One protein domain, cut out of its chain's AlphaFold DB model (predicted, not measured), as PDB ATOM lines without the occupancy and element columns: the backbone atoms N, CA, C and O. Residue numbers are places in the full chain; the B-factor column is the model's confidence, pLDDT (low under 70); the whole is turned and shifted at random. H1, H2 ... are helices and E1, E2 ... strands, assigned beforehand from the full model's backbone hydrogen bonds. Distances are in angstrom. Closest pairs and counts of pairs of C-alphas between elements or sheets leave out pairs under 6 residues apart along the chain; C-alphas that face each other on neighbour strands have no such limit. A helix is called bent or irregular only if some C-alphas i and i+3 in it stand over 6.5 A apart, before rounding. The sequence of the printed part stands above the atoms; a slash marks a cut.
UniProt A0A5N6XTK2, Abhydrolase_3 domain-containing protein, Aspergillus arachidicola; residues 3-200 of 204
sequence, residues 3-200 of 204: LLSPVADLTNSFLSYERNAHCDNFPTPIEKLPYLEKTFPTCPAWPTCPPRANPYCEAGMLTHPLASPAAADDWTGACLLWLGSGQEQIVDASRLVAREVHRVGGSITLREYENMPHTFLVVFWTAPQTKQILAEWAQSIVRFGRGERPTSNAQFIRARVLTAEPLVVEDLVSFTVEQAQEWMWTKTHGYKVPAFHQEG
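This is residues 3 to 200 of the 204 residues of the protein "Abhydrolase_3 domain-containing protein" of Aspergillus arachidicola (UniProt A0A5N6XTK2). A small four-stranded sheet, E1 to E4, is covered by one helix on each face, H5 on one and H3 on the other, at one end of the model. Beyond H3 a looser part made largely of loops reaches away from the sheet: H2 and H6 meet there, and the long stretch of residues 20 to 58 and the small helix H7 extend to the far end. The printed part has 198 residues, with seven named helices and four named strands in the order H1 H2 E1 H3 E2 H4 H5 E3 E4 H6 H7. The sheet, in the order E1 E2 E3 E4, is mixed; the class is mixed, helices and strands, with under half of the residues in named elements. The whole is compact, with a radius of gyration of the C-alphas of 18.1 A and spans of 54 by 39 by 31 A.

In the sheet, E1 is residues 81 to 86 and spans 16.5 A, starting from C-alpha 81 at (-47.459, 8.760, -46.239). E2, residues 108 to 113, spans 16.6 A; E3 is residues 153 to 157 and E4 residues 164 to 167. H5, residues 128 to 145, is the longest helix at 26.1 A, ending at C-alpha 145 at (-47.831, -0.170, -54.994). H3, residues 91 to 103, spans 18.3 A, and H6, residues 177 to 188, spans 16.6 A. The short helices are H1, residues 16 to 19; H2, residues 59 to 63; H4, residues 120 to 123; and H7, residues 195 to 198, which ends at C-alpha 198 at (-15.060, 34.512, -45.078). H2 is neither bent nor irregular, but only just: C-alphas 60 and 63 are 6.3 A apart.

E1 and E2 are parallel at 9 degrees, with N 83 and O 109 within hydrogen-bond range at 2.8 A. E2 and E3 are parallel at 5 degrees, with N 157 and O 112 at 2.7 A. E3 and E4 form a hairpin, antiparallel at 132 degrees, with N 156 and O 165 at 2.8 A. Residues 3 to 4 pair in parallel with residues 83 to 84 of E1. H3 and H5 are on opposite faces, giving three layers, helices on both faces of a sheet. H3 has a height of 9.3 A over the sheet and H5 one of 9.8 A; each lies over E1 and E2 and runs along the strands, at 20 and 8 degrees to E2 on the local plane. The closest C-alphas of H3 and E2 are those of Ala 98 and Ile 108, 6.2 A apart; those of H5 and E1 are Gly 84 and Ile 133, 6.7 A apart. Two strand-helix-strand units, parallel neighbour strands with helices between, are present: E1, H3, E2 has a right-handed crossover, and E2, H4 H5, E3 a left-handed one. H4 only grazes the sheet with residues 120 to 121, and only just touches H5, with 3 pairs of C-alphas within 8 A, the closest C-alphas being those of Leu 121 and Thr 130, 5.0 A apart; H5 touches H4 with residues 130 to 134 alone. H1 is close to H3 but not clearly touching, the C-alphas of Ser 16 and Asp 92 being 5.8 A apart. H6 is likewise close to H3 but not clearly touching, at a shallow tilt of 30 degrees, opposite ways; Leu 96 and Val 177 have the closest C-alphas, 7.6 A apart. H2 touches H6, the closest C-alphas being those of Ala 59 and Thr 188, 5.8 A apart. H6 and H7 are apart. Every O i to N i+4 pair is within hydrogen-bond range in H3, H5 and H6; H2 has 0 of 1, with 1 of 2 O i to N i+3 pairs, and H1, H4 and H7 are too short for an i+4 pair.

The C-alphas farthest apart are those of Glu 148 and Glu 199, 55.5 A. The printed part has no cut. The links H1 to H2, with 39 residues, and H2 to E1, with 17, are long. The mean pLDDT of the printed part is 92.8; residues 30 to 31 and 199 to 200 are under 70.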
ATOM      1  N   LEU A   3     -41.078   6.673 -45.917       97.31
ATOM      2  CA  LEU A   3     -39.858   7.336 -45.449       97.31
ATOM      3  C   LEU A   3     -39.421   6.792 -44.086       97.31
ATOM      4  O   LEU A   3     -40.252   6.493 -43.230       97.31
ATOM      5  N   LEU A   4     -38.107   6.718 -43.891       97.44
ATOM      6  CA  LEU A   4     -37.470   6.390 -42.620       97.44
ATOM      7  C   LEU A   4     -36.673   7.599 -42.140       97.44
ATOM      8  O   LEU A   4     -35.939   8.183 -42.934       97.44
ATOM      9  N   SER A   5     -36.840   7.957 -40.868       96.50
ATOM     10  CA  SER A   5     -36.211   9.104 -40.208       96.50
ATOM     11  C   SER A   5     -36.191  10.369 -41.089       96.50
ATOM     12  O   SER A   5     -35.121  10.919 -41.348       96.50
ATOM     13  N   PRO A   6     -37.336  10.815 -41.649       96.56
ATOM     14  CA  PRO A   6     -37.330  11.948 -42.564       96.56
ATOM     15  C   PRO A   6     -36.970  13.248 -41.844       96.56
ATOM     16  O   PRO A   6     -37.482  13.539 -40.764       96.56
ATOM     17  N   VAL A   7     -36.131  14.053 -42.494       95.75
ATOM     18  CA  VAL A   7     -35.838  15.431 -42.093       95.75
ATOM     19  C   VAL A   7     -36.816  16.348 -42.822       95.75
ATOM     20  O   VAL A   7     -36.687  16.562 -44.025       95.75
ATOM     21  N   ALA A   8     -37.819  16.851 -42.102       96.88
ATOM     22  CA  ALA A   8     -38.823  17.775 -42.639       96.88
ATOM     23  C   ALA A   8     -38.533  19.254 -42.307       96.88
ATOM     24  O   ALA A   8     -39.248  20.140 -42.774       96.88
ATOM     25  N   ASP A   9     -37.482  19.515 -41.529       95.25
ATOM     26  CA  ASP A   9     -36.976  20.840 -41.180       95.25
ATOM     27  C   ASP A   9     -35.448  20.822 -41.107       95.25
ATOM     28  O   ASP A   9     -34.862  20.006 -40.399       95.25
ATOM     29  N   LEU A  10     -34.808  21.739 -41.832       93.19
ATOM     30  CA  LEU A  10     -33.357  21.921 -41.835       93.19
ATOM     31  C   LEU A  10     -32.884  23.014 -40.867       93.19
ATOM     32  O   LEU A  10     -31.677  23.162 -40.663       93.19
ATOM     33  N   THR A  11     -33.799  23.788 -40.280       92.81
ATOM     34  CA  THR A  11     -33.463  24.863 -39.337       92.81
ATOM     35  C   THR A  11     -33.232  24.351 -37.920       92.81
ATOM     36  O   THR A  11     -32.464  24.975 -37.184       92.81
ATOM     37  N   ASN A  12     -33.815  23.198 -37.567       91.69
ATOM     38  CA  ASN A  12     -33.750  22.581 -36.244       91.69
ATOM     39  C   ASN A  12     -34.332  23.499 -35.158       91.69
ATOM     40  O   ASN A  12     -33.723  23.729 -34.110       91.69
ATOM     41  N   SER A  13     -35.495  24.086 -35.446       93.31
ATOM     42  CA  SER A  13     -36.139  25.085 -34.583       93.31
ATOM     43  C   SER A  13     -37.137  24.502 -33.579       93.31
ATOM     44  O   SER A  13     -37.615  25.227 -32.710       93.31
ATOM     45  N   PHE A  14     -37.491  23.220 -33.701       95.69
ATOM     46  CA  PHE A  14     -38.553  22.600 -32.905       95.69
ATOM     47  C   PHE A  14     -38.083  22.081 -31.543       95.69
ATOM     48  O   PHE A  14     -36.923  21.721 -31.352       95.69
ATOM     49  N   LEU A  15     -39.026  21.974 -30.599       94.06
ATOM     50  CA  LEU A  15     -38.765  21.547 -29.220       94.06
ATOM     51  C   LEU A  15     -38.192  20.131 -29.124       94.06
ATOM     52  O   LEU A  15     -37.389  19.869 -28.225       94.06
ATOM     53  N   SER A  16     -38.565  19.221 -30.033       95.88
ATOM     54  CA  SER A  16     -37.961  17.887 -30.099       95.88
ATOM     55  C   SER A  16     -36.442  17.943 -30.173       95.88
ATOM     56  O   SER A  16     -35.802  17.058 -29.612       95.88
ATOM     57  N   TYR A  17     -35.870  18.982 -30.790       94.12
ATOM     58  CA  TYR A  17     -34.433  19.064 -31.019       94.12
ATOM     59  C   TYR A  17     -33.633  19.129 -29.721       94.12
ATOM     60  O   TYR A  17     -32.581  18.510 -29.614       94.12
ATOM     61  N   GLU A  18     -34.154  19.818 -28.710       93.00
ATOM     62  CA  GLU A  18     -33.538  19.861 -27.382       93.00
ATOM     63  C   GLU A  18     -34.083  18.746 -26.485       93.00
ATOM     64  O   GLU A  18     -33.320  18.052 -25.811       93.00
ATOM     65  N   ARG A  19     -35.404  18.515 -26.514       95.12
ATOM     66  CA  ARG A  19     -36.086  17.520 -25.669       95.12
ATOM     67  C   ARG A  19     -35.527  16.112 -25.864       95.12
ATOM     68  O   ARG A  19     -35.349  15.387 -24.886       95.12
ATOM     69  N   ASN A  20     -35.252  15.727 -27.108       96.25
ATOM     70  CA  ASN A  20     -34.836  14.372 -27.465       96.25
ATOM     71  C   ASN A  20     -33.312  14.225 -27.627       96.25
ATOM     72  O   ASN A  20     -32.839  13.125 -27.893       96.25
ATOM     73  N   ALA A  21     -32.519  15.278 -27.388       94.25
ATOM     74  CA  ALA A  21     -31.054  15.226 -27.518       94.25
ATOM     75  C   ALA A  21     -30.388  14.152 -26.632       94.25
ATOM     76  O   ALA A  21     -29.291  13.687 -26.920       94.25
ATOM     77  N   HIS A  22     -31.050  13.727 -25.552       93.12
ATOM     78  CA  HIS A  22     -30.561  12.684 -24.648       93.12
ATOM     79  C   HIS A  22     -30.574  11.267 -25.251       93.12
ATOM     80  O   HIS A  22     -29.910  10.382 -24.710       93.12
ATOM     81  N   CYS A  23     -31.345  11.028 -26.315       91.69
ATOM     82  CA  CYS A  23     -31.494   9.711 -26.944       91.69
ATOM     83  C   CYS A  23     -31.237   9.715 -28.458       91.69
ATOM     84  O   CYS A  23     -31.510   8.713 -29.118       91.69
ATOM     85  N   ASP A  24     -30.678  10.798 -28.998       94.12
ATOM     86  CA  ASP A  24     -30.402  10.957 -30.423       94.12
ATOM     87  C   ASP A  24     -28.917  11.274 -30.705       94.12
ATOM     88  O   ASP A  24     -28.110  11.420 -29.785       94.12
ATOM     89  N   ASN A  25     -28.528  11.304 -31.981       88.75
ATOM     90  CA  ASN A  25     -27.153  11.461 -32.449       88.75
ATOM     91  C   ASN A  25     -26.887  12.786 -33.188       88.75
ATOM     92  O   ASN A  25     -25.769  12.975 -33.681       88.75
ATOM     93  N   PHE A  26     -27.855  13.708 -33.263       87.94
ATOM     94  CA  PHE A  26     -27.592  15.038 -33.808       87.94
ATOM     95  C   PHE A  26     -26.800  15.887 -32.798       87.94
ATOM     96  O   PHE A  26     -27.081  15.892 -31.596       87.94
ATOM     97  N   PRO A  27     -25.781  16.637 -33.251       81.75
ATOM     98  CA  PRO A  27     -24.972  17.440 -32.348       81.75
ATOM     99  C   PRO A  27     -25.785  18.601 -31.774       81.75
ATOM    100  O   PRO A  27     -26.462  19.317 -32.505       81.75
ATOM    101  N   THR A  28     -25.658  18.824 -30.466       79.81
ATOM    102  CA  THR A  28     -26.252  19.974 -29.774       79.81
ATOM    103  C   THR A  28     -25.148  20.778 -29.067       79.81
ATOM    104  O   THR A  28     -24.375  20.195 -28.302       79.81
ATOM    105  N   PRO A  29     -25.046  22.107 -29.274       76.12
ATOM    106  CA  PRO A  29     -25.865  22.922 -30.168       76.12
ATOM    107  C   PRO A  29     -25.385  22.815 -31.633       76.12
ATOM    108  O   PRO A  29     -24.223  22.496 -31.893       76.12
ATOM    109  N   ILE A  30     -26.278  23.073 -32.592       69.56
ATOM    110  CA  ILE A  30     -26.029  22.871 -34.031       69.56
ATOM    111  C   ILE A  30     -24.917  23.770 -34.594       69.56
ATOM    112  O   ILE A  30     -24.254  23.439 -35.574       69.56
ATOM    113  N   GLU A  31     -24.655  24.893 -33.934       69.38
ATOM    114  CA  GLU A  31     -23.566  25.820 -34.241       69.38
ATOM    115  C   GLU A  31     -22.180  25.162 -34.096       69.38
ATOM    116  O   GLU A  31     -21.191  25.729 -34.554       69.38
ATOM    117  N   LYS A  32     -22.111  23.961 -33.503       73.75
ATOM    118  CA  LYS A  32     -20.918  23.103 -33.424       73.75
ATOM    119  C   LYS A  32     -20.937  21.942 -34.421       73.75
ATOM    120  O   LYS A  32     -20.294  20.913 -34.201       73.75
ATOM    121  N   LEU A  33     -21.715  22.048 -35.500       80.38
ATOM    122  CA  LEU A  33     -21.642  21.070 -36.580       80.38
ATOM    123  C   LEU A  33     -20.208  21.009 -37.118       80.38
ATOM    124  O   LEU A  33     -19.594  22.062 -37.290       80.38
ATOM    125  N   PRO A  34     -19.676  19.813 -37.445       82.88
ATOM    126  CA  PRO A  34     -18.277  19.668 -37.829       82.88
ATOM    127  C   PRO A  34     -17.852  20.639 -38.928       82.88
ATOM    128  O   PRO A  34     -16.810  21.259 -38.805       82.88
ATOM    129  N   TYR A  35     -18.681  20.855 -39.952       82.56
ATOM    130  CA  TYR A  35     -18.362  21.746 -41.071       82.56
ATOM    131  C   TYR A  35     -18.313  23.245 -40.715       82.56
ATOM    132  O   TYR A  35     -17.957  24.048 -41.577       82.56
ATOM    133  N   LEU A  36     -18.697  23.624 -39.492       80.19
ATOM    134  CA  LEU A  36     -18.595  24.975 -38.927       80.19
ATOM    135  C   LEU A  36     -17.408  25.124 -37.965       80.19
ATOM    136  O   LEU A  36     -17.185  26.222 -37.456       80.19
ATOM    137  N   GLU A  37     -16.647  24.059 -37.715       83.25
ATOM    138  CA  GLU A  37     -15.466  24.083 -36.852       83.25
ATOM    139  C   GLU A  37     -14.216  24.493 -37.639       83.25
ATOM    140  O   GLU A  37     -13.999  24.076 -38.776       83.25
ATOM    141  N   LYS A  38     -13.330  25.277 -37.011       83.06
ATOM    142  CA  LYS A  38     -12.090  25.772 -37.649       83.06
ATOM    143  C   LYS A  38     -11.171  24.639 -38.127       83.06
ATOM    144  O   LYS A  38     -10.384  24.821 -39.052       83.06
ATOM    145  N   THR A  39     -11.229  23.494 -37.455       85.12
ATOM    146  CA  THR A  39     -10.411  22.311 -37.746       85.12
ATOM    147  C   THR A  39     -11.001  21.427 -38.843       85.12
ATOM    148  O   THR A  39     -10.363  20.447 -39.226       85.12
ATOM    149  N   PHE A  40     -12.194  21.742 -39.354       85.62
ATOM    150  CA  PHE A  40     -12.793  20.961 -40.423       85.62
ATOM    151  C   PHE A  40     -11.996  21.117 -41.724       85.62
ATOM    152  O   PHE A  40     -11.620  22.239 -42.081       85.62
ATOM    153  N   PRO A  41     -11.725  20.020 -42.453       85.25
ATOM    154  CA  PRO A  41     -11.000  20.094 -43.712       85.25
ATOM    155  C   PRO A  41     -11.720  20.976 -44.736       85.25
ATOM    156  O   PRO A  41     -12.916  20.819 -44.984       85.25
ATOM    157  N   THR A  42     -10.963  21.872 -45.369       85.06
ATOM    158  CA  THR A  42     -11.439  22.644 -46.523       85.06
ATOM    159  C   THR A  42     -11.125  21.904 -47.825       85.06
ATOM    160  O   THR A  42     -10.155  21.152 -47.912       85.06
ATOM    161  N   CYS A  43     -11.957  22.088 -48.846       85.25
ATOM    162  CA  CYS A  43     -11.774  21.535 -50.187       85.25
ATOM    163  C   CYS A  43     -12.383  22.485 -51.239       85.25
ATOM    164  O   CYS A  43     -13.073  23.436 -50.871       85.25
ATOM    165  N   PRO A  44     -12.208  22.238 -52.552       87.12
ATOM    166  CA  PRO A  44     -12.783  23.105 -53.587       87.12
ATOM    167  C   PRO A  44     -14.314  23.254 -53.538       87.12
ATOM    168  O   PRO A  44     -14.850  24.181 -54.137       87.12
ATOM    169  N   ALA A  45     -15.021  22.348 -52.850       85.31
ATOM    170  CA  ALA A  45     -16.471  22.400 -52.672       85.31
ATOM    171  C   ALA A  45     -16.921  23.036 -51.339       85.31
ATOM    172  O   ALA A  45     -18.071  23.470 -51.244       85.31
ATOM    173  N   TRP A  46     -16.060  23.083 -50.311       87.19
ATOM    174  CA  TRP A  46     -16.403  23.611 -48.987       87.19
ATOM    175  C   TRP A  46     -15.215  24.304 -48.284       87.19
ATOM    176  O   TRP A  46     -14.157  23.691 -48.152       87.19
ATOM    177  N   PRO A  47     -15.387  25.527 -47.747       86.75
ATOM    178  CA  PRO A  47     -16.577  26.368 -47.857       86.75
ATOM    179  C   PRO A  47     -16.883  26.749 -49.311       86.75
ATOM    180  O   PRO A  47     -16.031  26.688 -50.191       86.75
ATOM    181  N   THR A  48     -18.141  27.097 -49.566       86.19
ATOM    182  CA  THR A  48     -18.576  27.546 -50.898       86.19
ATOM    183  C   THR A  48     -18.018  28.936 -51.230       86.19
ATOM    184  O   THR A  48     -17.571  29.658 -50.342       86.19
ATOM    185  N   CYS A  49     -18.034  29.317 -52.511       84.06
ATOM    186  CA  CYS A  49     -17.709  30.668 -52.969       84.06
ATOM    187  C   CYS A  49     -18.935  31.257 -53.696       84.06
ATOM    188  O   CYS A  49     -19.221  30.824 -54.815       84.06
ATOM    189  N   PRO A  50     -19.687  32.194 -53.085       85.50
ATOM    190  CA  PRO A  50     -19.456  32.796 -51.768       85.50
ATOM    191  C   PRO A  50     -19.741  31.827 -50.598       85.50
ATOM    192  O   PRO A  50     -20.537  30.899 -50.760       85.50
ATOM    193  N   PRO A  51     -19.121  32.032 -49.418       84.50
ATOM    194  CA  PRO A  51     -19.346  31.192 -48.240       84.50
ATOM    195  C   PRO A  51     -20.804  31.172 -47.770       84.50
ATOM    196  O   PRO A  51     -21.476  32.201 -47.753       84.50
ATOM    197  N   ARG A  52     -21.270  30.004 -47.316       86.12
ATOM    198  CA  ARG A  52     -22.622  29.788 -46.771       86.12
ATOM    199  C   ARG A  52     -22.558  29.237 -45.350       86.12
ATOM    200  O   ARG A  52     -21.606  28.554 -44.984       86.12
ATOM    201  N   ALA A  53     -23.589  29.529 -44.559       82.12
ATOM    202  CA  ALA A  53     -23.724  29.021 -43.192       82.12
ATOM    203  C   ALA A  53     -24.259  27.576 -43.142       82.12
ATOM    204  O   ALA A  53     -24.152  26.910 -42.116       82.12
ATOM    205  N   ASN A  54     -24.818  27.077 -44.249       86.38
ATOM    206  CA  ASN A  54     -25.331  25.718 -44.374       86.38
ATOM    207  C   ASN A  54     -24.903  25.110 -45.729       86.38
ATOM    208  O   ASN A  54     -24.903  25.817 -46.744       86.38
ATOM    209  N   PRO A  55     -24.497  23.827 -45.775       86.75
ATOM    210  CA  PRO A  55     -24.102  23.166 -47.018       86.75
ATOM    211  C   PRO A  55     -25.262  22.953 -47.999       86.75
ATOM    212  O   PRO A  55     -25.024  22.944 -49.210       86.75
ATOM    213  N   TYR A  56     -26.497  22.815 -47.507       90.00
ATOM    214  CA  TYR A  56     -27.671  22.537 -48.336       90.00
ATOM    215  C   TYR A  56     -28.052  23.757 -49.188       90.00
ATOM    216  O   TYR A  56     -27.939  23.737 -50.416       90.00
ATOM    217  N   CYS A  57     -28.410  24.869 -48.547       90.38
ATOM    218  CA  CYS A  57     -28.792  26.111 -49.217       90.38
ATOM    219  C   CYS A  57     -28.339  27.353 -48.431       90.38
ATOM    220  O   CYS A  57     -27.737  27.253 -47.364       90.38
ATOM    221  N   GLU A  58     -28.589  28.539 -48.992       89.06
ATOM    222  CA  GLU A  58     -28.450  29.809 -48.263       89.06
ATOM    223  C   GLU A  58     -29.373  29.806 -47.021       89.06
ATOM    224  O   GLU A  58     -30.391  29.109 -47.019       89.06
ATOM    225  N   ALA A  59     -29.001  30.509 -45.946       87.62
ATOM    226  CA  ALA A  59     -29.663  30.397 -44.646       87.62
ATOM    227  C   ALA A  59     -31.153  30.765 -44.693       87.62
ATOM    228  O   ALA A  59     -31.970  30.042 -44.125       87.62
ATOM    229  N   GLY A  60     -31.521  31.825 -45.418       87.00
ATOM    230  CA  GLY A  60     -32.919  32.221 -45.601       87.00
ATOM    231  C   GLY A  60     -33.729  31.202 -46.405       87.00
ATOM    232  O   GLY A  60     -34.937  31.101 -46.228       87.00
ATOM    233  N   MET A  61     -33.074  30.386 -47.241       93.62
ATOM    234  CA  MET A  61     -33.733  29.311 -47.991       93.62
ATOM    235  C   MET A  61     -34.014  28.065 -47.147       93.62
ATOM    236  O   MET A  61     -34.779  27.212 -47.592       93.62
ATOM    237  N   LEU A  62     -33.450  27.947 -45.939       93.94
ATOM    238  CA  LEU A  62     -33.709  26.797 -45.066       93.94
ATOM    239  C   LEU A  62     -35.171  26.731 -44.615       93.94
ATOM    240  O   LEU A  62     -35.658  25.642 -44.333       93.94
ATOM    241  N   THR A  63     -35.883  27.859 -44.571       95.88
ATOM    242  CA  THR A  63     -37.318  27.886 -44.248       95.88
ATOM    243  C   THR A  63     -38.218  27.630 -45.444       95.88
ATOM    244  O   THR A  63     -39.424  27.478 -45.278       95.88
ATOM    245  N   HIS A  64     -37.668  27.605 -46.657       97.12
ATOM    246  CA  HIS A  64     -38.479  27.450 -47.851       97.12
ATOM    247  C   HIS A  64     -39.104  26.040 -47.879       97.12
ATOM    248  O   HIS A  64     -38.370  25.075 -47.662       97.12
ATOM    249  N   PRO A  65     -40.394  25.863 -48.231       97.25
ATOM    250  CA  PRO A  65     -41.064  24.552 -48.237       97.25
ATOM    251  C   PRO A  65     -40.377  23.459 -49.073       97.25
ATOM    252  O   PRO A  65     -40.510  22.272 -48.794       97.25
ATOM    253  N   LEU A  66     -39.613  23.849 -50.099       96.06
ATOM    254  CA  LEU A  66     -38.803  22.916 -50.902       96.06
ATOM    255  C   LEU A  66     -37.556  22.388 -50.174       96.06
ATOM    256  O   LEU A  66     -37.045  21.338 -50.545       96.06
ATOM    257  N   ALA A  67     -37.054  23.125 -49.184       96.62
ATOM    258  CA  ALA A  67     -35.930  22.729 -48.341       96.62
ATOM    259  C   ALA A  67     -36.421  22.080 -47.037       96.62
ATOM    260  O   ALA A  67     -35.912  21.038 -46.635       96.62
ATOM    261  N   SER A  68     -37.446  22.674 -46.427       97.94
ATOM    262  CA  SER A  68     -38.075  22.219 -45.190       97.94
ATOM    263  C   SER A  68     -39.585  22.072 -45.394       97.94
ATOM    264  O   SER A  68     -40.325  23.039 -45.201       97.94
ATOM    265  N   PRO A  69     -40.069  20.876 -45.776       97.44
ATOM    266  CA  PRO A  69     -41.488  20.635 -46.033       97.44
ATOM    267  C   PRO A  69     -42.424  20.991 -44.871       97.44
ATOM    268  O   PRO A  69     -43.588  21.299 -45.108       97.44
ATOM    269  N   ALA A  70     -41.935  21.010 -43.628       97.88
ATOM    270  CA  ALA A  70     -42.696  21.474 -42.467       97.88
ATOM    271  C   ALA A  70     -43.217  22.921 -42.598       97.88
ATOM    272  O   ALA A  70     -44.197  23.267 -41.947       97.88
ATOM    273  N   ALA A  71     -42.604  23.747 -43.454       97.75
ATOM    274  CA  ALA A  71     -43.055  25.109 -43.734       97.75
ATOM    275  C   ALA A  71     -44.148  25.208 -44.814       97.75
ATOM    276  O   ALA A  71     -44.573  26.319 -45.122       97.75
ATOM    277  N   ALA A  72     -44.573  24.105 -45.438       97.88
ATOM    278  CA  ALA A  72     -45.579  24.143 -46.499       97.88
ATOM    279  C   ALA A  72     -46.972  24.530 -45.969       97.88
ATOM    280  O   ALA A  72     -47.466  23.921 -45.022       97.88
ATOM    281  N   ASP A  73     -47.625  25.483 -46.642       96.00
ATOM    282  CA  ASP A  73     -48.968  25.971 -46.283       96.00
ATOM    283  C   ASP A  73     -50.095  25.004 -46.680       96.00
ATOM    284  O   ASP A  73     -51.176  25.007 -46.088       96.00
ATOM    285  N   ASP A  74     -49.863  24.185 -47.710       96.06
ATOM    286  CA  ASP A  74     -50.870  23.291 -48.270       96.06
ATOM    287  C   ASP A  74     -50.273  21.934 -48.653       96.06
ATOM    288  O   ASP A  74     -49.228  21.834 -49.298       96.06
ATOM    289  N   TRP A  75     -50.994  20.884 -48.272       97.50
ATOM    290  CA  TRP A  75     -50.691  19.489 -48.574       97.50
ATOM    291  C   TRP A  75     -51.785  18.828 -49.425       97.50
ATOM    292  O   TRP A  75     -51.802  17.605 -49.584       97.50
ATOM    293  N   THR A  76     -52.732  19.600 -49.964       97.50
ATOM    294  CA  THR A  76     -53.812  19.088 -50.812       97.50
ATOM    295  C   THR A  76     -53.241  18.311 -51.995       97.50
ATOM    296  O   THR A  76     -52.368  18.774 -52.724       97.50
ATOM    297  N   GLY A  77     -53.733  17.085 -52.187       94.94
ATOM    298  CA  GLY A  77     -53.235  16.194 -53.236       94.94
ATOM    299  C   GLY A  77     -51.934  15.460 -52.892       94.94
ATOM    300  O   GLY A  77     -51.431  14.713 -53.737       94.94
ATOM    301  N   ALA A  78     -51.405  15.605 -51.671       95.12
ATOM    302  CA  ALA A  78     -50.275  14.814 -51.205       95.12
ATOM    303  C   ALA A  78     -50.550  13.307 -51.321       95.12
ATOM    304  O   ALA A  78     -51.665  12.813 -51.124       95.12
ATOM    305  N   CYS A  79     -49.504  12.549 -51.651       92.56
ATOM    306  CA  CYS A  79     -49.596  11.096 -51.709       92.56
ATOM    307  C   CYS A  79     -49.721  10.485 -50.300       92.56
ATOM    308  O   CYS A  79     -49.391  11.126 -49.308       92.56
ATOM    309  N   LEU A  80     -50.125   9.211 -50.226       95.31
ATOM    310  CA  LEU A  80     -50.138   8.443 -48.972       95.31
ATOM    311  C   LEU A  80     -48.769   8.511 -48.293       95.31
ATOM    312  O   LEU A  80     -47.760   8.306 -48.977       95.31
ATOM    313  N   LEU A  81     -48.717   8.735 -46.983       97.56
ATOM    314  CA  LEU A  81     -47.459   8.760 -46.239       97.56
ATOM    315  C   LEU A  81     -47.350   7.558 -45.309       97.56
ATOM    316  O   LEU A  81     -48.247   7.279 -44.525       97.56
ATOM    317  N   TRP A  82     -46.213   6.876 -45.363       98.50
ATOM    318  CA  TRP A  82     -45.751   6.020 -44.276       98.50
ATOM    319  C   TRP A  82     -44.444   6.606 -43.750       98.50
ATOM    320  O   TRP A  82     -43.535   6.873 -44.536       98.50
ATOM    321  N   LEU A  83     -44.372   6.842 -42.446       98.44
ATOM    322  CA  LEU A  83     -43.262   7.481 -41.755       98.44
ATOM    323  C   LEU A  83     -42.846   6.576 -40.597       98.44
ATOM    324  O   LEU A  83     -43.657   6.263 -39.725       98.44
ATOM    325  N   GLY A  84     -41.585   6.167 -40.584       98.06
ATOM    326  CA  GLY A  84     -40.988   5.467 -39.455       98.06
ATOM    327  C   GLY A  84     -39.821   6.270 -38.900       98.06
ATOM    328  O   GLY A  84     -38.948   6.659 -39.667       98.06
ATOM    329  N   SER A  85     -39.774   6.506 -37.597       97.50
ATOM    330  CA  SER A  85     -38.681   7.229 -36.939       97.50
ATOM    331  C   SER A  85     -38.410   6.679 -35.544       97.50
ATOM    332  O   SER A  85     -39.224   5.963 -34.958       97.50
ATOM    333  N   GLY A  86     -37.255   7.009 -34.986       97.25
ATOM    334  CA  GLY A  86     -37.039   6.930 -33.548       97.25
ATOM    335  C   GLY A  86     -37.702   8.089 -32.794       97.25
ATOM    336  O   GLY A  86     -38.451   8.890 -33.367       97.25
ATOM    337  N   GLN A  87     -37.372   8.214 -31.512       96.62
ATOM    338  CA  GLN A  87     -37.681   9.378 -30.682       96.62
ATOM    339  C   GLN A  87     -36.638  10.475 -30.951       96.62
ATOM    340  O   GLN A  87     -35.838  10.834 -30.098       96.62
ATOM    341  N   GLU A  88     -36.628  10.969 -32.184       96.38
ATOM    342  CA  GLU A  88     -35.539  11.776 -32.740       96.38
ATOM    343  C   GLU A  88     -35.676  13.267 -32.394       96.38
ATOM    344  O   GLU A  88     -36.772  13.780 -32.154       96.38
ATOM    345  N   GLN A  89     -34.570  14.001 -32.445       96.00
ATOM    346  CA  GLN A  89     -34.482  15.455 -32.338       96.00
ATOM    347  C   GLN A  89     -35.291  16.176 -33.422       96.00
ATOM    348  O   GLN A  89     -35.795  17.274 -33.201       96.00
ATOM    349  N   ILE A  90     -35.484  15.544 -34.574       95.31
ATOM    350  CA  ILE A  90     -36.179  16.122 -35.734       95.31
ATOM    351  C   ILE A  90     -37.653  15.693 -35.849       95.31
ATOM    352  O   ILE A  90     -38.322  16.022 -36.830       95.31
ATOM    353  N   VAL A  91     -38.171  14.936 -34.873       97.12
ATOM    354  CA  VAL A  91     -39.467  14.251 -35.008       97.12
ATOM    355  C   VAL A  91     -40.662  15.206 -35.096       97.12
ATOM    356  O   VAL A  91     -41.615  14.913 -35.816       97.12
ATOM    357  N   ASP A  92     -40.613  16.367 -34.431       98.12
ATOM    358  CA  ASP A  92     -41.736  17.317 -34.414       98.12
ATOM    359  C   ASP A  92     -42.071  17.832 -35.829       98.12
ATOM    360  O   ASP A  92     -43.245  17.970 -36.170       98.12
ATOM    361  N   ALA A  93     -41.068  18.043 -36.688       97.88
ATOM    362  CA  ALA A  93     -41.283  18.489 -38.066       97.88
ATOM    363  C   ALA A  93     -42.018  17.425 -38.903       97.88
ATOM    364  O   ALA A  93     -42.954  17.725 -39.642       97.88
ATOM    365  N   SER A  94     -41.636  16.156 -38.749       97.69
ATOM    366  CA  SER A  94     -42.275  15.029 -39.441       97.69
ATOM    367  C   SER A  94     -43.692  14.763 -38.930       97.69
ATOM    368  O   SER A  94     -44.592  14.462 -39.718       97.69
ATOM    369  N   ARG A  95     -43.917  14.944 -37.625       98.44
ATOM    370  CA  ARG A  95     -45.247  14.912 -37.003       98.44
ATOM    371  C   ARG A  95     -46.156  16.027 -37.523       98.44
ATOM    372  O   ARG A  95     -47.314  15.748 -37.831       98.44
ATOM    373  N   LEU A  96     -45.637  17.251 -37.670       98.62
ATOM    374  CA  LEU A  96     -46.379  18.373 -38.257       98.62
ATOM    375  C   LEU A  96     -46.841  18.031 -39.678       98.62
ATOM    376  O   LEU A  96     -48.031  18.121 -39.971       98.62
ATOM    377  N   VAL A  97     -45.927  17.561 -40.533       98.31
ATOM    378  CA  VAL A  97     -46.257  17.154 -41.909       98.31
ATOM    379  C   VAL A  97     -47.322  16.053 -41.930       98.31
ATOM    380  O   VAL A  97     -48.282  16.140 -42.696       98.31
ATOM    381  N   ALA A  98     -47.202  15.033 -41.074       98.31
ATOM    382  CA  ALA A  98     -48.194  13.961 -40.987       98.31
ATOM    383  C   ALA A  98     -49.588  14.482 -40.604       98.31
ATOM    384  O   ALA A  98     -50.579  14.098 -41.235       98.31
ATOM    385  N   ARG A  99     -49.664  15.371 -39.606       98.38
ATOM    386  CA  ARG A  99     -50.919  16.004 -39.184       98.38
ATOM    387  C   ARG A  99     -51.529  16.833 -40.312       98.38
ATOM    388  O   ARG A  99     -52.718  16.687 -40.581       98.38
ATOM    389  N   GLU A 100     -50.742  17.665 -40.993       98.38
ATOM    390  CA  GLU A 100     -51.257  18.526 -42.068       98.38
ATOM    391  C   GLU A 100     -51.744  17.728 -43.279       98.38
ATOM    392  O   GLU A 100     -52.819  18.012 -43.810       98.38
ATOM    393  N   VAL A 101     -51.029  16.666 -43.663       98.12
ATOM    394  CA  VAL A 101     -51.490  15.743 -44.712       98.12
ATOM    395  C   VAL A 101     -52.794  15.065 -44.304       98.12
ATOM    396  O   VAL A 101     -53.706  14.945 -45.123       98.12
ATOM    397  N   HIS A 102     -52.924  14.647 -43.044       97.94
ATOM    398  CA  HIS A 102     -54.176  14.087 -42.546       97.94
ATOM    399  C   HIS A 102     -55.326  15.104 -42.574       97.94
ATOM    400  O   HIS A 102     -56.422  14.771 -43.032       97.94
ATOM    401  N   ARG A 103     -55.069  16.350 -42.154       97.62
ATOM    402  CA  ARG A 103     -56.058  17.438 -42.088       97.62
ATOM    403  C   ARG A 103     -56.716  17.723 -43.439       97.62
ATOM    404  O   ARG A 103     -57.906  18.024 -43.483       97.62
ATOM    405  N   VAL A 104     -55.974  17.598 -44.540       97.19
ATOM    406  CA  VAL A 104     -56.493  17.784 -45.912       97.19
ATOM    407  C   VAL A 104     -57.085  16.504 -46.528       97.19
ATOM    408  O   VAL A 104     -57.306  16.432 -47.737       97.19
ATOM    409  N   GLY A 105     -57.352  15.475 -45.716       96.38
ATOM    410  CA  GLY A 105     -57.961  14.210 -46.149       96.38
ATOM    411  C   GLY A 105     -56.969  13.167 -46.674       96.38
ATOM    412  O   GLY A 105     -57.381  12.147 -47.231       96.38
ATOM    413  N   GLY A 106     -55.666  13.402 -46.509       96.25
ATOM    414  CA  GLY A 106     -54.623  12.428 -46.804       96.25
ATOM    415  C   GLY A 106     -54.603  11.263 -45.811       96.25
ATOM    416  O   GLY A 106     -55.148  11.320 -44.707       96.25
ATOM    417  N   SER A 107     -53.945  10.179 -46.220       97.00
ATOM    418  CA  SER A 107     -53.754   8.976 -45.407       97.00
ATOM    419  C   SER A 107     -52.305   8.897 -44.945       97.00
ATOM    420  O   SER A 107     -51.380   8.958 -45.765       97.00
ATOM    421  N   ILE A 108     -52.126   8.778 -43.628       98.06
ATOM    422  CA  ILE A 108     -50.810   8.706 -42.997       98.06
ATOM    423  C   ILE A 108     -50.657   7.439 -42.156       98.06
ATOM    424  O   ILE A 108     -51.602   6.902 -41.587       98.06
ATOM    425  N   THR A 109     -49.443   6.929 -42.057       98.38
ATOM    426  CA  THR A 109     -49.063   5.925 -41.071       98.38
ATOM    427  C   THR A 109     -47.768   6.381 -40.433       98.38
ATOM    428  O   THR A 109     -46.786   6.560 -41.141       98.38
ATOM    429  N   LEU A 110     -47.765   6.575 -39.119       98.44
ATOM    430  CA  LEU A 110     -46.599   7.020 -38.360       98.44
ATOM    431  C   LEU A 110     -46.221   5.958 -37.318       98.44
ATOM    432  O   LEU A 110     -47.085   5.438 -36.601       98.44
ATOM    433  N   ARG A 111     -44.935   5.617 -37.261       98.31
ATOM    434  CA  ARG A 111     -44.335   4.692 -36.294       98.31
ATOM    435  C   ARG A 111     -43.153   5.372 -35.631       98.31
ATOM    436  O   ARG A 111     -42.158   5.636 -36.297       98.31
ATOM    437  N   GLU A 112     -43.254   5.610 -34.334       97.88
ATOM    438  CA  GLU A 112     -42.174   6.211 -33.557       97.88
ATOM    439  C   GLU A 112     -41.668   5.248 -32.496       97.88
ATOM    440  O   GLU A 112     -42.463   4.716 -31.728       97.88
ATOM    441  N   TYR A 113     -40.361   5.017 -32.438       97.88
ATOM    442  CA  TYR A 113     -39.762   4.058 -31.511       97.88
ATOM    443  C   TYR A 113     -39.081   4.766 -30.336       97.88
ATOM    444  O   TYR A 113     -38.157   5.557 -30.519       97.88
ATOM    445  N   GLU A 114     -39.516   4.437 -29.120       97.38
ATOM    446  CA  GLU A 114     -38.977   4.967 -27.865       97.38
ATOM    447  C   GLU A 114     -37.462   4.744 -27.752       97.38
ATOM    448  O   GLU A 114     -36.974   3.630 -27.971       97.38
ATOM    449  N   ASN A 115     -36.730   5.790 -27.353       94.81
ATOM    450  CA  ASN A 115     -35.275   5.771 -27.138       94.81
ATOM    451  C   ASN A 115     -34.436   5.276 -28.331       94.81
ATOM    452  O   ASN A 115     -33.295   4.846 -28.148       94.81
ATOM    453  N   MET A 116     -34.985   5.305 -29.545       96.50
ATOM    454  CA  MET A 116     -34.223   5.037 -30.760       96.50
ATOM    455  C   MET A 116     -33.741   6.363 -31.372       96.50
ATOM    456  O   MET A 116     -34.571   7.259 -31.537       96.50
ATOM    457  N   PRO A 117     -32.451   6.492 -31.737       96.25
ATOM    458  CA  PRO A 117     -31.927   7.691 -32.388       96.25
ATOM    459  C   PRO A 117     -32.293   7.757 -33.879       96.25
ATOM    460  O   PRO A 117     -32.833   6.815 -34.472       96.25
ATOM    461  N   HIS A 118     -31.918   8.854 -34.520       96.00
ATOM    462  CA  HIS A 118     -32.036   9.076 -35.945       96.00
ATOM    463  C   HIS A 118     -31.292   7.998 -36.714       96.00
ATOM    464  O   HIS A 118     -30.124   7.692 -36.449       96.00
ATOM    465  N   THR A 119     -31.983   7.393 -37.680       95.06
ATOM    466  CA  THR A 119     -31.480   6.262 -38.469       95.06
ATOM    467  C   THR A 119     -31.017   5.074 -37.616       95.06
ATOM    468  O   THR A 119     -30.107   4.343 -38.013       95.06
ATOM    469  N   PHE A 120     -31.653   4.821 -36.459       95.50
ATOM    470  CA  PHE A 120     -31.300   3.709 -35.560       95.50
ATOM    471  C   PHE A 120     -31.178   2.352 -36.265       95.50
ATOM    472  O   PHE A 120     -30.406   1.507 -35.830       95.50
ATOM    473  N   LEU A 121     -31.893   2.147 -37.372       93.69
ATOM    474  CA  LEU A 121     -31.806   0.947 -38.203       93.69
ATOM    475  C   LEU A 121     -30.401   0.673 -38.771       93.69
ATOM    476  O   LEU A 121     -30.061  -0.481 -39.020       93.69
ATOM    477  N   VAL A 122     -29.586   1.715 -38.963       90.69
ATOM    478  CA  VAL A 122     -28.200   1.616 -39.448       90.69
ATOM    479  C   VAL A 122     -27.252   1.260 -38.303       90.69
ATOM    480  O   VAL A 122     -26.325   0.475 -38.483       90.69
ATOM    481  N   VAL A 123     -27.495   1.812 -37.112       89.12
ATOM    482  CA  VAL A 123     -26.617   1.654 -35.940       89.12
ATOM    483  C   VAL A 123     -26.935   0.367 -35.170       89.12
ATOM    484  O   VAL A 123     -26.043  -0.398 -34.808       89.12
ATOM    485  N   PHE A 124     -28.218   0.087 -34.962       93.25
ATOM    486  CA  PHE A 124     -28.740  -1.022 -34.168       93.25
ATOM    487  C   PHE A 124     -29.409  -2.073 -35.057       93.25
ATOM    488  O   PHE A 124     -30.555  -2.472 -34.843       93.25
ATOM    489  N   TRP A 125     -28.689  -2.548 -36.072       92.38
ATOM    490  CA  TRP A 125     -29.225  -3.451 -37.097       92.38
ATOM    491  C   TRP A 125     -29.788  -4.782 -36.553       92.38
ATOM    492  O   TRP A 125     -30.665  -5.388 -37.169       92.38
ATOM    493  N   THR A 126     -29.326  -5.244 -35.384       93.75
ATOM    494  CA  THR A 126     -29.816  -6.475 -34.734       93.75
ATOM    495  C   THR A 126     -31.005  -6.259 -33.798       93.75
ATOM    496  O   THR A 126     -31.621  -7.247 -33.378       93.75
ATOM    497  N   ALA A 127     -31.339  -5.007 -33.471       93.94
ATOM    498  CA  ALA A 127     -32.380  -4.687 -32.505       93.94
ATOM    499  C   ALA A 127     -33.766  -5.158 -32.990       93.94
ATOM    500  O   ALA A 127     -34.070  -5.074 -34.187       93.94
ATOM    501  N   PRO A 128     -34.640  -5.638 -32.086       95.19
ATOM    502  CA  PRO A 128     -36.014  -6.009 -32.427       95.19
ATOM    503  C   PRO A 128     -36.797  -4.889 -33.132       95.19
ATOM    504  O   PRO A 128     -37.502  -5.154 -34.104       95.19
ATOM    505  N   GLN A 129     -36.598  -3.641 -32.700       96.12
ATOM    506  CA  GLN A 129     -37.161  -2.424 -33.290       96.12
ATOM    507  C   GLN A 129     -36.794  -2.311 -34.771       96.12
ATOM    508  O   GLN A 129     -37.655  -2.058 -35.608       96.12
ATOM    509  N   THR A 130     -35.522  -2.559 -35.106       96.38
ATOM    510  CA  THR A 130     -35.013  -2.460 -36.480       96.38
ATOM    511  C   THR A 130     -35.646  -3.514 -37.377       96.38
ATOM    512  O   THR A 130     -36.053  -3.227 -38.501       96.38
ATOM    513  N   LYS A 131     -35.800  -4.740 -36.868       95.88
ATOM    514  CA  LYS A 131     -36.489  -5.804 -37.610       95.88
ATOM    515  C   LYS A 131     -37.949  -5.440 -37.875       95.88
ATOM    516  O   LYS A 131     -38.425  -5.645 -38.989       95.88
ATOM    517  N   GLN A 132     -38.638  -4.888 -36.876       96.62
ATOM    518  CA  GLN A 132     -40.034  -4.482 -37.007       96.62
ATOM    519  C   GLN A 132     -40.203  -3.333 -38.010       96.62
ATOM    520  O   GLN A 132     -40.975  -3.476 -38.956       96.62
ATOM    521  N   ILE A 133     -39.462  -2.229 -37.852       97.12
ATOM    522  CA  ILE A 133     -39.617  -1.046 -38.707       97.12
ATOM    523  C   ILE A 133     -39.297  -1.359 -40.172       97.12
ATOM    524  O   ILE A 133     -40.015  -0.911 -41.059       97.12
ATOM    525  N   LEU A 134     -38.272  -2.179 -40.443       97.69
ATOM    526  CA  LEU A 134     -37.912  -2.575 -41.806       97.69
ATOM    527  C   LEU A 134     -38.964  -3.498 -42.431       97.69
ATOM    528  O   LEU A 134     -39.275  -3.358 -43.616       97.69
ATOM    529  N   ALA A 135     -39.538  -4.415 -41.645       97.44
ATOM    530  CA  ALA A 135     -40.623  -5.273 -42.108       97.44
ATOM    531  C   ALA A 135     -41.884  -4.458 -42.434       97.44
ATOM    532  O   ALA A 135     -42.459  -4.634 -43.510       97.44
ATOM    533  N   GLU A 136     -42.286  -3.543 -41.549       97.19
ATOM    534  CA  GLU A 136     -43.429  -2.652 -41.780       97.19
ATOM    535  C   GLU A 136     -43.184  -1.711 -42.966       97.19
ATOM    536  O   GLU A 136     -44.069  -1.541 -43.804       97.19
ATOM    537  N   TRP A 137     -41.975  -1.159 -43.099       97.94
ATOM    538  CA  TRP A 137     -41.604  -0.288 -44.213       97.94
ATOM    539  C   TRP A 137     -41.746  -0.995 -45.564       97.94
ATOM    540  O   TRP A 137     -42.411  -0.486 -46.473       97.94
ATOM    541  N   ALA A 138     -41.184  -2.204 -45.684       98.06
ATOM    542  CA  ALA A 138     -41.270  -3.015 -46.896       98.06
ATOM    543  C   ALA A 138     -42.722  -3.390 -47.232       98.06
ATOM    544  O   ALA A 138     -43.147  -3.279 -48.386       98.06
ATOM    545  N   GLN A 139     -43.507  -3.785 -46.225       97.69
ATOM    546  CA  GLN A 139     -44.927  -4.090 -46.407       97.69
ATOM    547  C   GLN A 139     -45.699  -2.865 -46.903       97.69
ATOM    548  O   GLN A 139     -46.466  -2.979 -47.858       97.69
ATOM    549  N   SER A 140     -45.468  -1.692 -46.319       96.94
ATOM    550  CA  SER A 140     -46.129  -0.449 -46.726       96.94
ATOM    551  C   SER A 140     -45.817  -0.066 -48.169       96.94
ATOM    552  O   SER A 140     -46.728   0.320 -48.899       96.94
ATOM    553  N   ILE A 141     -44.574  -0.253 -48.626       97.75
ATOM    554  CA  ILE A 141     -44.203  -0.032 -50.035       97.75
ATOM    555  C   ILE A 141     -45.019  -0.943 -50.964       97.75
ATOM    556  O   ILE A 141     -45.609  -0.461 -51.934       97.75
ATOM    557  N   VAL A 142     -45.098  -2.242 -50.657       97.88
ATOM    558  CA  VAL A 142     -45.870  -3.207 -51.463       97.88
ATOM    559  C   VAL A 142     -47.358  -2.854 -51.476       97.88
ATOM    560  O   VAL A 142     -47.982  -2.865 -52.537       97.88
ATOM    561  N   ARG A 143     -47.926  -2.509 -50.317       96.06
ATOM    562  CA  ARG A 143     -49.340  -2.127 -50.176       96.06
ATOM    563  C   ARG A 143     -49.663  -0.866 -50.974       96.06
ATOM    564  O   ARG A 143     -50.620  -0.857 -51.748       96.06
ATOM    565  N   PHE A 144     -48.826   0.166 -50.872       95.50
ATOM    566  CA  PHE A 144     -48.983   1.389 -51.662       95.50
ATOM    567  C   PHE A 144     -48.875   1.119 -53.165       95.50
ATOM    568  O   PHE A 144     -49.677   1.647 -53.933       95.50
ATOM    569  N   GLY A 145     -47.955   0.246 -53.592       95.69
ATOM    570  CA  GLY A 145     -47.831  -0.170 -54.994       95.69
ATOM    571  C   GLY A 145     -49.062  -0.908 -55.538       95.69
ATOM    572  O   GLY A 145     -49.319  -0.870 -56.738       95.69
ATOM    573  N   ARG A 146     -49.857  -1.536 -54.663       96.81
ATOM    574  CA  ARG A 146     -51.144  -2.173 -55.002       96.81
ATOM    575  C   ARG A 146     -52.332  -1.208 -54.971       96.81
ATOM    576  O   ARG A 146     -53.459  -1.630 -55.212       96.81
ATOM    577  N   GLY A 147     -52.099   0.068 -54.669       94.94
ATOM    578  CA  GLY A 147     -53.150   1.075 -54.543       94.94
ATOM    579  C   GLY A 147     -53.924   1.010 -53.226       94.94
ATOM    580  O   GLY A 147     -54.962   1.661 -53.111       94.94
ATOM    581  N   GLU A 148     -53.443   0.260 -52.227       95.81
ATOM    582  CA  GLU A 148     -54.071   0.239 -50.906       95.81
ATOM    583  C   GLU A 148     -53.940   1.606 -50.223       95.81
ATOM    584  O   GLU A 148     -52.858   2.196 -50.181       95.81
ATOM    585  N   ARG A 149     -55.046   2.086 -49.647       94.06
ATOM    586  CA  ARG A 149     -55.132   3.365 -48.933       94.06
ATOM    587  C   ARG A 149     -55.562   3.116 -47.486       94.06
ATOM    588  O   ARG A 149     -56.761   3.113 -47.215       94.06
ATOM    589  N   PRO A 150     -54.624   2.825 -46.567       93.94
ATOM    590  CA  PRO A 150     -54.970   2.579 -45.169       93.94
ATOM    591  C   PRO A 150     -55.557   3.836 -44.517       93.94
ATOM    592  O   PRO A 150     -55.229   4.954 -44.905       93.94
ATOM    593  N   THR A 151     -56.400   3.672 -43.503       95.56
ATOM    594  CA  THR A 151     -56.853   4.799 -42.675       95.56
ATOM    595  C   THR A 151     -55.676   5.395 -41.902       95.56
ATOM    596  O   THR A 151     -54.743   4.668 -41.551       95.56
ATOM    597  N   SER A 152     -55.729   6.700 -41.623       98.00
ATOM    598  CA  SER A 152     -54.693   7.374 -40.842       98.00
ATOM    599  C   SER A 152     -54.478   6.716 -39.480       98.00
ATOM    600  O   SER A 152     -55.434   6.391 -38.777       98.00
ATOM    601  N   ASN A 153     -53.215   6.492 -39.121       97.75
ATOM    602  CA  ASN A 153     -52.825   5.836 -37.877       97.75
ATOM    603  C   ASN A 153     -51.444   6.330 -37.430       97.75
ATOM    604  O   ASN A 153     -50.498   6.324 -38.216       97.75
ATOM    605  N   ALA A 154     -51.305   6.684 -36.157       98.50
ATOM    606  CA  ALA A 154     -50.023   6.994 -35.545       98.50
ATOM    607  C   ALA A 154     -49.813   6.160 -34.277       98.50
ATOM    608  O   ALA A 154     -50.751   5.939 -33.509       98.50
ATOM    609  N   GLN A 155     -48.587   5.675 -34.066       98.44
ATOM    610  CA  GLN A 155     -48.236   4.841 -32.915       98.44
ATOM    611  C   GLN A 155     -46.865   5.204 -32.348       98.44
ATOM    612  O   GLN A 155     -45.908   5.397 -33.100       98.44
ATOM    613  N   PHE A 156     -46.780   5.203 -31.020       98.06
ATOM    614  CA  PHE A 156     -45.538   5.234 -30.259       98.06
ATOM    615  C   PHE A 156     -45.224   3.830 -29.733       98.06
ATOM    616  O   PHE A 156     -46.061   3.190 -29.102       98.06
ATOM    617  N   ILE A 157     -44.034   3.317 -30.009       98.12
ATOM    618  CA  ILE A 157     -43.652   1.923 -29.786       98.12
ATOM    619  C   ILE A 157     -42.638   1.864 -28.650       98.12
ATOM    620  O   ILE A 157     -41.523   2.375 -28.764       98.12
ATOM    621  N   ARG A 158     -43.017   1.205 -27.554       96.81
ATOM    622  CA  ARG A 158     -42.195   1.091 -26.340       96.81
ATOM    623  C   ARG A 158     -40.984   0.181 -26.540       96.81
ATOM    624  O   ARG A 158     -41.097  -0.917 -27.089       96.81
ATOM    625  N   ALA A 159     -39.836   0.582 -26.002       88.62
ATOM    626  CA  ALA A 159     -38.541  -0.026 -26.304       88.62
ATOM    627  C   ALA A 159     -38.420  -1.494 -25.854       88.62
ATOM    628  O   ALA A 159     -37.798  -2.306 -26.536       88.62
ATOM    629  N   ARG A 160     -38.991  -1.862 -24.701       81.56
ATOM    630  CA  ARG A 160     -38.743  -3.182 -24.089       81.56
ATOM    631  C   ARG A 160     -39.606  -4.308 -24.659       81.56
ATOM    632  O   ARG A 160     -39.148  -5.442 -24.738       81.56
ATOM    633  N   VAL A 161     -40.856  -4.005 -24.994       86.38
ATOM    634  CA  VAL A 161     -41.884  -5.000 -25.362       86.38
ATOM    635  C   VAL A 161     -42.467  -4.772 -26.754       86.38
ATOM    636  O   VAL A 161     -43.276  -5.576 -27.200       86.38
ATOM    637  N   LEU A 162     -42.054  -3.700 -27.442       91.81
ATOM    638  CA  LEU A 162     -42.609  -3.275 -28.731       91.81
ATOM    639  C   LEU A 162     -44.129  -3.067 -28.689       91.81
ATOM    640  O   LEU A 162     -44.817  -3.179 -29.701       91.81
ATOM    641  N   THR A 163     -44.662  -2.744 -27.507       95.50
ATOM    642  CA  THR A 163     -46.067  -2.375 -27.353       95.50
ATOM    643  C   THR A 163     -46.309  -1.073 -28.096       95.50
ATOM    644  O   THR A 163     -45.655  -0.069 -27.810       95.50
ATOM    645  N   ALA A 164     -47.249  -1.107 -29.037       96.62
ATOM    646  CA  ALA A 164     -47.691   0.061 -29.775       96.62
ATOM    647  C   ALA A 164     -48.799   0.783 -28.999       96.62
ATOM    648  O   ALA A 164     -49.894   0.249 -28.814       96.62
ATOM    649  N   GLU A 165     -48.513   2.001 -28.566       97.44
ATOM    650  CA  GLU A 165     -49.475   2.924 -27.978       97.44
ATOM    651  C   GLU A 165     -50.027   3.838 -29.078       97.44
ATOM    652  O   GLU A 165     -49.245   4.416 -29.838       97.44
ATOM    653  N   PRO A 166     -51.357   3.958 -29.219       97.75
ATOM    654  CA  PRO A 166     -51.939   4.831 -30.226       97.75
ATOM    655  C   PRO A 166     -51.653   6.300 -29.900       97.75
ATOM    656  O   PRO A 166     -51.766   6.729 -28.753       97.75
ATOM    657  N   LEU A 167     -51.333   7.070 -30.935       97.88
ATOM    658  CA  LEU A 167     -51.291   8.527 -30.904       97.88
ATOM    659  C   LEU A 167     -52.507   9.070 -31.662       97.88
ATOM    660  O   LEU A 167     -52.919   8.499 -32.676       97.88
ATOM    661  N   VAL A 168     -53.066  10.180 -31.185       97.88
ATOM    662  CA  VAL A 168     -54.114  10.919 -31.903       97.88
ATOM    663  C   VAL A 168     -53.439  11.726 -33.009       97.88
ATOM    664  O   VAL A 168     -52.504  12.477 -32.739       97.88
ATOM    665  N   VAL A 169     -53.860  11.528 -34.260       97.81
ATOM    666  CA  VAL A 169     -53.172  12.100 -35.433       97.81
ATOM    667  C   VAL A 169     -53.277  13.627 -35.437       97.81
ATOM    668  O   VAL A 169     -52.324  14.324 -35.783       97.81
ATOM    669  N   GLU A 170     -54.421  14.141 -35.008       97.75
ATOM    670  CA  GLU A 170     -54.731  15.560 -34.879       97.75
ATOM    671  C   GLU A 170     -53.863  16.251 -33.814       97.75
ATOM    672  O   GLU A 170     -53.511  17.418 -33.977       97.75
ATOM    673  N   ASP A 171     -53.431  15.505 -32.791       97.38
ATOM    674  CA  ASP A 171     -52.671  16.014 -31.641       97.38
ATOM    675  C   ASP A 171     -51.168  15.681 -31.712       97.38
ATOM    676  O   ASP A 171     -50.450  15.811 -30.718       97.38
ATOM    677  N   LEU A 172     -50.655  15.243 -32.872       97.88
ATOM    678  CA  LEU A 172     -49.243  14.854 -33.021       97.88
ATOM    679  C   LEU A 172     -48.261  15.972 -32.635       97.88
ATOM    680  O   LEU A 172     -47.176  15.689 -32.118       97.88
ATOM    681  N   VAL A 173     -48.648  17.229 -32.862       97.69
ATOM    682  CA  VAL A 173     -47.937  18.420 -32.383       97.69
ATOM    683  C   VAL A 173     -48.922  19.448 -31.831       97.69
ATOM    684  O   VAL A 173     -50.035  19.584 -32.332       97.69
ATOM    685  N   SER A 174     -48.487  20.212 -30.828       96.81
ATOM    686  CA  SER A 174     -49.314  21.196 -30.113       96.81
ATOM    687  C   SER A 174     -49.241  22.620 -30.679       96.81
ATOM    688  O   SER A 174     -49.674  23.558 -30.015       96.81
ATOM    689  N   PHE A 175     -48.631  22.804 -31.850       97.75
ATOM    690  CA  PHE A 175     -48.370  24.108 -32.467       97.75
ATOM    691  C   PHE A 175     -48.900  24.171 -33.905       97.75
ATOM    692  O   PHE A 175     -49.123  23.138 -34.542       97.75
ATOM    693  N   THR A 176     -49.127  25.375 -34.424       97.38
ATOM    694  CA  THR A 176     -49.639  25.594 -35.787       97.38
ATOM    695  C   THR A 176     -48.517  25.664 -36.828       97.38
ATOM    696  O   THR A 176     -47.338  25.742 -36.477       97.38
ATOM    697  N   VAL A 177     -48.873  25.629 -38.117       97.94
ATOM    698  CA  VAL A 177     -47.904  25.808 -39.214       97.94
ATOM    699  C   VAL A 177     -47.291  27.210 -39.166       97.94
ATOM    700  O   VAL A 177     -46.088  27.358 -39.344       97.94
ATOM    701  N   GLU A 178     -48.072  28.231 -38.819       98.06
ATOM    702  CA  GLU A 178     -47.596  29.615 -38.709       98.06
ATOM    703  C   GLU A 178     -46.560  29.762 -37.586       98.06
ATOM    704  O   GLU A 178     -45.518  30.387 -37.775       98.06
ATOM    705  N   GLN A 179     -46.802  29.131 -36.429       98.19
ATOM    706  CA  GLN A 179     -45.822  29.093 -35.337       98.19
ATOM    707  C   GLN A 179     -44.543  28.361 -35.760       98.19
ATOM    708  O   GLN A 179     -43.441  28.820 -35.463       98.19
ATOM    709  N   ALA A 180     -44.683  27.244 -36.483       98.00
ATOM    710  CA  ALA A 180     -43.552  26.504 -37.029       98.00
ATOM    711  C   ALA A 180     -42.709  27.381 -37.970       98.00
ATOM    712  O   ALA A 180     -41.498  27.496 -37.779       98.00
ATOM    713  N   GLN A 181     -43.346  28.058 -38.926       98.06
ATOM    714  CA  GLN A 181     -42.692  28.980 -39.857       98.06
ATOM    715  C   GLN A 181     -41.977  30.127 -39.129       98.06
ATOM    716  O   GLN A 181     -40.835  30.447 -39.468       98.06
ATOM    717  N   GLU A 182     -42.602  30.717 -38.106       97.94
ATOM    718  CA  GLU A 182     -41.997  31.780 -37.298       97.94
ATOM    719  C   GLU A 182     -40.744  31.295 -36.553       97.94
ATOM    720  O   GLU A 182     -39.709  31.972 -36.565       97.94
ATOM    721  N   TRP A 183     -40.802  30.114 -35.929       97.25
ATOM    722  CA  TRP A 183     -39.652  29.528 -35.235       97.25
ATOM    723  C   TRP A 183     -38.518  29.202 -36.199       97.25
ATOM    724  O   TRP A 183     -37.366  29.549 -35.922       97.25
ATOM    725  N   MET A 184     -38.844  28.593 -37.339       96.12
ATOM    726  CA  MET A 184     -37.882  28.269 -38.390       96.12
ATOM    727  C   MET A 184     -37.201  29.545 -38.897       96.12
ATOM    728  O   MET A 184     -35.971  29.619 -38.932       96.12
ATOM    729  N   TRP A 185     -37.979  30.589 -39.205       95.81
ATOM    730  CA  TRP A 185     -37.459  31.889 -39.638       95.81
ATOM    731  C   TRP A 185     -36.563  32.530 -38.585       95.81
ATOM    732  O   TRP A 185     -35.422  32.889 -38.877       95.81
ATOM    733  N   THR A 186     -37.022  32.589 -37.337       95.19
ATOM    734  CA  THR A 186     -36.246  33.147 -36.223       95.19
ATOM    735  C   THR A 186     -34.920  32.413 -36.037       95.19
ATOM    736  O   THR A 186     -33.883  33.047 -35.823       95.19
ATOM    737  N   LYS A 187     -34.925  31.083 -36.172       91.56
ATOM    738  CA  LYS A 187     -33.724  30.251 -36.069       91.56
ATOM    739  C   LYS A 187     -32.712  30.575 -37.171       91.56
ATOM    740  O   LYS A 187     -31.515  30.569 -36.884       91.56
ATOM    741  N   THR A 188     -33.149  30.945 -38.384       91.06
ATOM    742  CA  THR A 188     -32.226  31.317 -39.479       91.06
ATOM    743  C   THR A 188     -31.322  32.504 -39.146       91.06
ATOM    744  O   THR A 188     -30.167  32.519 -39.567       91.06
ATOM    745  N   HIS A 189     -31.768  33.449 -38.310       89.50
ATOM    746  CA  HIS A 189     -30.946  34.592 -37.887       89.50
ATOM    747  C   HIS A 189     -29.701  34.182 -37.072       89.50
ATOM    748  O   HIS A 189     -28.737  34.947 -36.972       89.50
ATOM    749  N   GLY A 190     -29.708  32.977 -36.490       84.38
ATOM    750  CA  GLY A 190     -28.557  32.392 -35.802       84.38
ATOM    751  C   GLY A 190     -27.496  31.813 -36.744       84.38
ATOM    752  O   GLY A 190     -26.336  31.691 -36.347       84.38
ATOM    753  N   TYR A 191     -27.850  31.501 -37.996       82.62
ATOM    754  CA  TYR A 191     -26.932  30.894 -38.960       82.62
ATOM    755  C   TYR A 191     -25.960  31.943 -39.497       82.62
ATOM    756  O   TYR A 191     -26.287  32.758 -40.358       82.62
ATOM    757  N   LYS A 192     -24.728  31.907 -38.991       80.94
ATOM    758  CA  LYS A 192     -23.655  32.815 -39.399       80.94
ATOM    759  C   LYS A 192     -22.561  32.045 -40.114       80.94
ATOM    760  O   LYS A 192     -22.140  30.985 -39.663       80.94
ATOM    761  N   VAL A 193     -22.066  32.611 -41.211       82.62
ATOM    762  CA  VAL A 193     -20.844  32.123 -41.854       82.62
ATOM    763  C   VAL A 193     -19.679  32.346 -40.881       82.62
ATOM    764  O   VAL A 193     -19.431  33.504 -40.529       82.62
ATOM    765  N   PRO A 194     -18.943  31.298 -40.467       81.69
ATOM    766  CA  PRO A 194     -17.773  31.466 -39.613       81.69
ATOM    767  C   PRO A 194     -16.755  32.426 -40.239       81.69
ATOM    768  O   PRO A 194     -16.495  32.360 -41.440       81.69
ATOM    769  N   ALA A 195     -16.144  33.305 -39.439       82.25
ATOM    770  CA  ALA A 195     -15.216  34.326 -39.944       82.25
ATOM    771  C   ALA A 195     -14.072  33.721 -40.780       82.25
ATOM    772  O   ALA A 195     -13.719  34.238 -41.835       82.25
ATOM    773  N   PHE A 196     -13.561  32.555 -40.377       77.56
ATOM    774  CA  PHE A 196     -12.496  31.867 -41.105       77.56
ATOM    775  C   PHE A 196     -12.931  31.322 -42.481       77.56
ATOM    776  O   PHE A 196     -12.082  31.174 -43.354       77.56
ATOM    777  N   HIS A 197     -14.230  31.085 -42.719       78.44
ATOM    778  CA  HIS A 197     -14.743  30.800 -44.066       78.44
ATOM    779  C   HIS A 197     -14.794  32.057 -44.943       78.44
ATOM    780  O   HIS A 197     -14.618  31.959 -46.153       78.44
ATOM    781  N   GLN A 198     -15.020  33.235 -44.352       71.06
ATOM    782  CA  GLN A 198     -15.060  34.512 -45.078       71.06
ATOM    783  C   GLN A 198     -13.663  34.971 -45.510       71.06
ATOM    784  O   GLN A 198     -13.501  35.563 -46.571       71.06
ATOM    785  N   GLU A 199     -12.648  34.670 -44.702       67.62
ATOM    786  CA  GLU A 199     -11.262  35.091 -44.932       67.62
ATOM    787  C   GLU A 199     -10.520  34.251 -45.990       67.62
ATOM    788  O   GLU A 199      -9.353  34.527 -46.270       67.62
ATOM    789  N   GLY A 200     -11.146  33.207 -46.555       59.06
ATOM    790  CA  GLY A 200     -10.518  32.322 -47.549       59.06
ATOM    791  C   GLY A 200      -9.281  31.577 -47.028       59.06
ATOM    792  O   GLY A 200      -8.472  31.085 -47.815       59.06
TER     793      GLY A 200